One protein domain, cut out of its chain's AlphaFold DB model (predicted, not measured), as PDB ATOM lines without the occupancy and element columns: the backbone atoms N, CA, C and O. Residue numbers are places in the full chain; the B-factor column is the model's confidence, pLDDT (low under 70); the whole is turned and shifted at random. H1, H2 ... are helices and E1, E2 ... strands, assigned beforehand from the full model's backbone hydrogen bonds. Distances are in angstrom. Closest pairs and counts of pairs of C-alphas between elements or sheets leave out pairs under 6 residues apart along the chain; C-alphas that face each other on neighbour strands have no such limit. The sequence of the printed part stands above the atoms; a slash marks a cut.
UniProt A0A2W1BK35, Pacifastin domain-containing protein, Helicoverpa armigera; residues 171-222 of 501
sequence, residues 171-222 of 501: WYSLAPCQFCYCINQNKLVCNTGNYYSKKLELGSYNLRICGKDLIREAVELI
ATOM      1  N   TRP A 171      56.333 -39.708 -18.648       88.81
ATOM      2  CA  TRP A 171      55.076 -40.157 -19.236       88.81
ATOM      3  C   TRP A 171      54.284 -38.984 -19.805       88.81
ATOM      4  O   TRP A 171      54.084 -37.973 -19.134       88.81
ATOM      5  N   TYR A 172      53.772 -39.164 -21.017       89.12
ATOM      6  CA  TYR A 172      53.018 -38.169 -21.769       89.12
ATOM      7  C   TYR A 172      51.657 -38.746 -22.162       89.12
ATOM      8  O   TYR A 172      51.559 -39.928 -22.488       89.12
ATOM      9  N   SER A 173      50.606 -37.928 -22.157       86.75
ATOM     10  CA  SER A 173      49.298 -38.289 -22.713       86.75
ATOM     11  C   SER A 173      49.028 -37.389 -23.912       86.75
ATOM     12  O   SER A 173      48.946 -36.172 -23.758       86.75
ATOM     13  N   LEU A 174      48.952 -37.985 -25.104       83.69
ATOM     14  CA  LEU A 174      48.685 -37.262 -26.358       83.69
ATOM     15  C   LEU A 174      47.195 -37.275 -26.722       83.69
ATOM     16  O   LEU A 174      46.707 -36.369 -27.391       83.69
ATOM     17  N   ALA A 175      46.459 -38.278 -26.242       82.00
ATOM     18  CA  ALA A 175      45.012 -38.394 -26.372       82.00
ATOM     19  C   ALA A 175      44.437 -39.118 -25.136       82.00
ATOM     20  O   ALA A 175      45.192 -39.799 -24.435       82.00
ATOM     21  N   PRO A 176      43.113 -39.063 -24.872       77.88
ATOM     22  CA  PRO A 176      42.510 -39.622 -23.654       77.88
ATOM     23  C   PRO A 176      42.811 -41.102 -23.360       77.88
ATOM     24  O   PRO A 176      42.718 -41.509 -22.207       77.88
ATOM     25  N   CYS A 177      43.174 -41.891 -24.380       82.19
ATOM     26  CA  CYS A 177      43.577 -43.298 -24.264       82.19
ATOM     27  C   CYS A 177      44.955 -43.603 -24.884       82.19
ATOM     28  O   CYS A 177      45.277 -44.770 -25.104       82.19
ATOM     29  N   GLN A 178      45.757 -42.573 -25.177       86.44
ATOM     30  CA  GLN A 178      47.096 -42.714 -25.748       86.44
ATOM     31  C   GLN A 178      48.141 -42.144 -24.786       86.44
ATOM     32  O   GLN A 178      48.200 -40.933 -24.547       86.44
ATOM     33  N   PHE A 179      48.959 -43.042 -24.252       89.00
ATOM     34  CA  PHE A 179      50.039 -42.781 -23.314       89.00
ATOM     35  C   PHE A 179      51.360 -43.147 -23.976       89.00
ATOM     36  O   PHE A 179      51.486 -44.199 -24.604       89.00
ATOM     37  N   CYS A 180      52.342 -42.268 -23.831       91.06
ATOM     38  CA  CYS A 180      53.648 -42.391 -24.450       91.06
ATOM     39  C   CYS A 180      54.741 -42.277 -23.394       91.06
ATOM     40  O   CYS A 180      54.735 -41.358 -22.575       91.06
ATOM     41  N   TYR A 181      55.688 -43.207 -23.439       93.06
ATOM     42  CA  TYR A 181      56.837 -43.256 -22.550       93.06
ATOM     43  C   TYR A 181      58.088 -42.786 -23.298       93.06
ATOM     44  O   TYR A 181      58.368 -43.240 -24.410       93.06
ATOM     45  N   CYS A 182      58.834 -41.853 -22.708       93.00
ATOM     46  CA  CYS A 182      60.052 -41.308 -23.304       93.00
ATOM     47  C   CYS A 182      61.258 -42.221 -23.022       93.00
ATOM     48  O   CYS A 182      61.790 -42.244 -21.910       93.00
ATOM     49  N   ILE A 183      61.704 -42.978 -24.030       91.00
ATOM     50  CA  ILE A 183      62.817 -43.937 -23.907       91.00
ATOM     51  C   ILE A 183      64.180 -43.238 -24.014       91.00
ATOM     52  O   ILE A 183      65.126 -43.612 -23.322       91.00
ATOM     53  N   ASN A 184      64.290 -42.216 -24.862       88.56
ATOM     54  CA  ASN A 184      65.424 -41.293 -24.921       88.56
ATOM     55  C   ASN A 184      64.912 -39.891 -25.294       88.56
ATOM     56  O   ASN A 184      63.748 -39.765 -25.664       88.56
ATOM     57  N   GLN A 185      65.773 -38.869 -25.234       82.75
ATOM     58  CA  GLN A 185      65.395 -37.449 -25.367       82.75
ATOM     59  C   GLN A 185      64.557 -37.115 -26.616       82.75
ATOM     60  O   GLN A 185      63.800 -36.151 -26.594       82.75
ATOM     61  N   ASN A 186      64.663 -37.926 -27.673       86.38
ATOM     62  CA  ASN A 186      63.994 -37.747 -28.960       86.38
ATOM     63  C   ASN A 186      63.126 -38.958 -29.366       86.38
ATOM     64  O   ASN A 186      62.764 -39.089 -30.534       86.38
ATOM     65  N   LYS A 187      62.793 -39.869 -28.437       87.75
ATOM     66  CA  LYS A 187      62.025 -41.090 -28.731       87.75
ATOM     67  C   LYS A 187      60.950 -41.376 -27.686       87.75
ATOM     68  O   LYS A 187      61.180 -42.083 -26.700       87.75
ATOM     69  N   LEU A 188      59.746 -40.896 -27.978       92.31
ATOM     70  CA  LEU A 188      58.502 -41.375 -27.382       92.31
ATOM     71  C   LEU A 188      58.106 -42.716 -28.017       92.31
ATOM     72  O   LEU A 188      58.172 -42.872 -29.235       92.31
ATOM     73  N   VAL A 189      57.655 -43.670 -27.203       87.88
ATOM     74  CA  VAL A 189      56.936 -44.863 -27.673       87.88
ATOM     75  C   VAL A 189      55.561 -44.864 -27.022       87.88
ATOM     76  O   VAL A 189      55.451 -44.826 -25.798       87.88
ATOM     77  N   CYS A 190      54.521 -44.851 -27.851       90.31
ATOM     78  CA  CYS A 190      53.128 -44.806 -27.424       90.31
ATOM     79  C   CYS A 190      52.492 -46.193 -27.460       90.31
ATOM     80  O   CYS A 190      52.844 -47.009 -28.314       90.31
ATOM     81  N   ASN A 191      51.494 -46.433 -26.605       85.62
ATOM     82  CA  ASN A 191      50.578 -47.545 -26.835       85.62
ATOM     83  C   ASN A 191      49.780 -47.288 -28.125       85.62
ATOM     84  O   ASN A 191      49.631 -46.147 -28.576       85.62
ATOM     85  N   THR A 192      49.222 -48.346 -28.707       74.31
ATOM     86  CA  THR A 192      48.427 -48.282 -29.947       74.31
ATOM     87  C   THR A 192      47.093 -47.542 -29.797       74.31
ATOM     88  O   THR A 192      46.365 -47.417 -30.781       74.31
ATOM     89  N   GLY A 193      46.774 -47.015 -28.607       60.81
ATOM     90  CA  GLY A 193      45.669 -46.080 -28.398       60.81
ATOM     91  C   GLY A 193      44.315 -46.695 -28.730       60.81
ATOM     92  O   GLY A 193      43.498 -46.054 -29.388       60.81
ATOM     93  N   ASN A 194      44.117 -47.959 -28.339       55.50
ATOM     94  CA  ASN A 194      43.068 -48.828 -28.862       55.50
ATOM     95  C   ASN A 194      41.686 -48.138 -28.877       55.50
ATOM     96  O   ASN A 194      41.151 -47.760 -27.833       55.50
ATOM     97  N   TYR A 195      41.121 -47.970 -30.083       55.00
ATOM     98  CA  TYR A 195      40.029 -47.033 -30.401       55.00
ATOM     99  C   TYR A 195      38.726 -47.244 -29.612       55.00
ATOM    100  O   TYR A 195      37.853 -46.373 -29.609       55.00
ATOM    101  N   TYR A 196      38.581 -48.369 -28.911       55.12
ATOM    102  CA  TYR A 196      37.440 -48.692 -28.056       55.12
ATOM    103  C   TYR A 196      37.434 -47.907 -26.732       55.12
ATOM    104  O   TYR A 196      37.295 -48.486 -25.651       55.12
ATOM    105  N   SER A 197      37.503 -46.571 -26.804       58.78
ATOM    106  CA  SER A 197      37.101 -45.712 -25.690       58.78
ATOM    107  C   SER A 197      35.590 -45.876 -25.484       58.78
ATOM    108  O   SER A 197      34.792 -45.236 -26.176       58.78
ATOM    109  N   LYS A 198      35.169 -46.757 -24.570       60.06
ATOM    110  CA  LYS A 198      33.750 -46.920 -24.252       60.06
ATOM    111  C   LYS A 198      33.243 -45.627 -23.623       60.06
ATOM    112  O   LYS A 198      33.744 -45.167 -22.597       60.06
ATOM    113  N   LYS A 199      32.241 -45.040 -24.273       61.66
ATOM    114  CA  LYS A 199      31.501 -43.879 -23.791       61.66
ATOM    115  C   LYS A 199      30.686 -44.314 -22.569       61.66
ATOM    116  O   LYS A 199      29.672 -44.986 -22.723       61.66
ATOM    117  N   LEU A 200      31.149 -43.985 -21.364       53.47
ATOM    118  CA  LEU A 200      30.355 -44.146 -20.152       53.47
ATOM    119  C   LEU A 200      29.500 -42.894 -19.968       53.47
ATOM    120  O   LEU A 200      30.007 -41.813 -19.659       53.47
ATOM    121  N   GLU A 201      28.200 -43.061 -20.167       56.59
ATOM    122  CA  GLU A 201      27.207 -42.008 -20.001       56.59
ATOM    123  C   GLU A 201      26.794 -41.930 -18.525       56.59
ATOM    124  O   GLU A 201      26.220 -42.857 -17.955       56.59
ATOM    125  N   LEU A 202      27.140 -40.817 -17.880       52.88
ATOM    126  CA  LEU A 202      26.867 -40.530 -16.473       52.88
ATOM    127  C   LEU A 202      25.886 -39.359 -16.393       52.88
ATOM    128  O   LEU A 202      26.243 -38.229 -16.057       52.88
ATOM    129  N   GLY A 203      24.633 -39.639 -16.758       77.62
ATOM    130  CA  GLY A 203      23.628 -38.606 -17.002       77.62
ATOM    131  C   GLY A 203      23.968 -37.836 -18.277       77.62
ATOM    132  O   GLY A 203      24.162 -38.438 -19.326       77.62
ATOM    133  N   SER A 204      24.090 -36.513 -18.183       57.94
ATOM    134  CA  SER A 204      24.497 -35.644 -19.296       57.94
ATOM    135  C   SER A 204      25.993 -35.716 -19.648       57.94
ATOM    136  O   SER A 204      26.403 -35.170 -20.674       57.94
ATOM    137  N   TYR A 205      26.825 -36.365 -18.824       43.38
ATOM    138  CA  TYR A 205      28.277 -36.402 -19.017       43.38
ATOM    139  C   TYR A 205      28.743 -37.637 -19.790       43.38
ATOM    140  O   TYR A 205      28.477 -38.774 -19.408       43.38
ATOM    141  N   ASN A 206      29.517 -37.393 -20.847       55.91
ATOM    142  CA  ASN A 206      30.029 -38.407 -21.765       55.91
ATOM    143  C   ASN A 206      31.509 -38.705 -21.463       55.91
ATOM    144  O   ASN A 206      32.396 -38.150 -22.113       55.91
ATOM    145  N   LEU A 207      31.801 -39.550 -20.468       54.81
ATOM    146  CA  LEU A 207      33.190 -39.896 -20.143       54.81
ATOM    147  C   LEU A 207      33.731 -40.944 -21.124       54.81
ATOM    148  O   LEU A 207      33.146 -42.011 -21.295       54.81
ATOM    149  N   ARG A 208      34.886 -40.674 -21.742       59.53
ATOM    150  CA  ARG A 208      35.633 -41.685 -22.504       59.53
ATOM    151  C   ARG A 208      36.423 -42.554 -21.527       59.53
ATOM    152  O   ARG A 208      37.402 -42.088 -20.956       59.53
ATOM    153  N   ILE A 209      36.000 -43.803 -21.339       73.12
ATOM    154  CA  ILE A 209      36.744 -44.799 -20.562       73.12
ATOM    155  C   ILE A 209      37.501 -45.707 -21.525       73.12
ATOM    156  O   ILE A 209      36.917 -46.332 -22.407       73.12
ATOM    157  N   CYS A 210      38.814 -45.768 -21.354       74.81
ATOM    158  CA  CYS A 210      39.694 -46.614 -22.146       74.81
ATOM    159  C   CYS A 210      39.524 -48.098 -21.793       74.81
ATOM    160  O   CYS A 210      39.010 -48.437 -20.723       74.81
ATOM    161  N   GLY A 211      39.960 -48.989 -22.687       73.94
ATOM    162  CA  GLY A 211      39.919 -50.434 -22.451       73.94
ATOM    163  C   GLY A 211      40.625 -50.842 -21.151       73.94
ATOM    164  O   GLY A 211      41.550 -50.166 -20.697       73.94
ATOM    165  N   LYS A 212      40.204 -51.968 -20.556       72.94
ATOM    166  CA  LYS A 212      40.823 -52.517 -19.328       72.94
ATOM    167  C   LYS A 212      42.331 -52.735 -19.495       72.94
ATOM    168  O   LYS A 212      43.089 -52.625 -18.537       72.94
ATOM    169  N   ASP A 213      42.735 -53.016 -20.724       75.69
ATOM    170  CA  ASP A 213      44.090 -53.352 -21.133       75.69
ATOM    171  C   ASP A 213      45.005 -52.126 -21.254       75.69
ATOM    172  O   ASP A 213      46.214 -52.302 -21.279       75.69
ATOM    173  N   LEU A 214      44.480 -50.891 -21.190       75.88
ATOM    174  CA  LEU A 214      45.273 -49.652 -21.218       75.88
ATOM    175  C   LEU A 214      46.430 -49.663 -20.200       75.88
ATOM    176  O   LEU A 214      47.544 -49.247 -20.508       75.88
ATOM    177  N   ILE A 215      46.168 -50.140 -18.980       71.69
ATOM    178  CA  ILE A 215      47.182 -50.218 -17.918       71.69
ATOM    179  C   ILE A 215      48.216 -51.312 -18.218       71.69
ATOM    180  O   ILE A 215      49.376 -51.168 -17.845       71.69
ATOM    181  N   ARG A 216      47.822 -52.381 -18.919       78.75
ATOM    182  CA  ARG A 216      48.729 -53.447 -19.358       78.75
ATOM    183  C   ARG A 216      49.620 -52.958 -20.499       78.75
ATOM    184  O   ARG A 216      50.833 -53.000 -20.352       78.75
ATOM    185  N   GLU A 217      49.017 -52.399 -21.551       76.00
ATOM    186  CA  GLU A 217      49.714 -51.758 -22.672       76.00
ATOM    187  C   GLU A 217      50.734 -50.725 -22.160       76.00
ATOM    188  O   GLU A 217      51.878 -50.713 -22.599       76.00
ATOM    189  N   ALA A 218      50.360 -49.891 -21.181       74.56
ATOM    190  CA  ALA A 218      51.272 -48.924 -20.573       74.56
ATOM    191  C   ALA A 218      52.416 -49.580 -19.773       74.56
ATOM    192  O   ALA A 218      53.559 -49.143 -19.871       74.56
ATOM    193  N   VAL A 219      52.159 -50.639 -18.999       79.44
ATOM    194  CA  VAL A 219      53.235 -51.364 -18.294       79.44
ATOM    195  C   VAL A 219      54.197 -52.037 -19.283       79.44
ATOM    196  O   VAL A 219      55.402 -52.023 -19.050       79.44
ATOM    197  N   GLU A 220      53.701 -52.538 -20.416       82.00
ATOM    198  CA  GLU A 220      54.505 -53.148 -21.488       82.00
ATOM    199  C   GLU A 220      55.408 -52.138 -22.234       82.00
ATOM    200  O   GLU A 220      56.441 -52.532 -22.777       82.00
ATOM    201  N   LEU A 221      55.099 -50.832 -22.209       80.38
ATOM    202  CA  LEU A 221      55.990 -49.776 -22.727       80.38
ATOM    203  C   LEU A 221      57.237 -49.544 -21.859       80.38
ATOM    204  O   LEU A 221      58.193 -48.913 -22.318       80.38
ATOM    205  N   ILE A 222      57.241 -50.010 -20.606       79.19
ATOM    206  CA  ILE A 222      58.396 -49.886 -19.715       79.19
ATOM    207  C   ILE A 222      59.369 -51.025 -20.053       79.19
ATOM    208  O   ILE A 222      59.049 -52.188 -19.800       79.19
TER     209      ILE A 222
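What this domain is: This is residues 171 to 222 of the 501 residues of the protein "Pacifastin domain-containing protein" of Helicoverpa armigera (UniProt A0A2W1BK35). A drawn-out rod is built of two small antiparallel sheets set one after the other: the three strands E1, E2 and E3 with the short helix H1 over one face, and the hairpin E4 and E5 toward the other end. The residues between E3 and E4 and those between E5 and H1 join the two parts. The printed part has 52 residues, with five named strands and one named helix in the order E1, E2, E3, E4, E5, H1. The larger sheet has the order E1, E2, E3 and the smaller one E4, E5; the class is mixed, helices and strands. The whole is loose, with a radius of gyration of the C-alphas of 12.7 A and spans of 43 by 17 by 14 A.

Where its parts are: E1, residues 171 to 175, begins with C-alpha 171 at (55.076, -40.157, -19.236) and is 12.5 A long from first to last C-alpha. E2, residues 178 to 184, is the longest strand at 18.4 A. E3, residues 187 to 190, is 9.7 A long. E4, residues 198 to 202, is 12.2 A long and begins with C-alpha 198 at (33.750, -46.920, -24.252). E5, residues 205 to 209, is 12.0 A long. H1, residues 214 to 220, is 9.9 A long and ends with C-alpha 220 at (54.505, -53.148, -21.488).

How they stand to each other: E1, E2 and E3 form a meander, each strand the antiparallel neighbour of the one before. E1 and E2 are a hairpin with 143 degrees between their directions; N 172 and O 180 are within hydrogen-bond range at 2.9 A. E2 and E3 are a hairpin at 154 degrees, with N 181 and O 189 at 2.9 A. E1 and E3 are the edge strands. H1 is on this sheet at a height over the sheet of 9.5 A; the closest C-alphas of E2 and H1, those of Phe 179 and Ala 218, are 6.8 A apart. H1 lies over E2 and, only just, not over E3, on which 2 of its 7 C-alphas fall. It runs along the strands, at 12 degrees to E2 on the local plane. E4 and E5 are a hairpin at 148 degrees, with N 200 and O 207 at 2.8 A. E2 is apart from both E4 and E5, and E4 is apart from H1. In H1 every O i to N i+4 pair is within hydrogen-bond range.

The domain as a whole: The two C-alphas farthest apart, those of Asn 184 and Gly 203, are 42.6 A apart. The printed part has no cut. The link from E3 to E4, 7 residues, is short; the other links are tight. The mean pLDDT of the printed part is 74.9, and residues 193 to 202 and 204 to 208 are under 70.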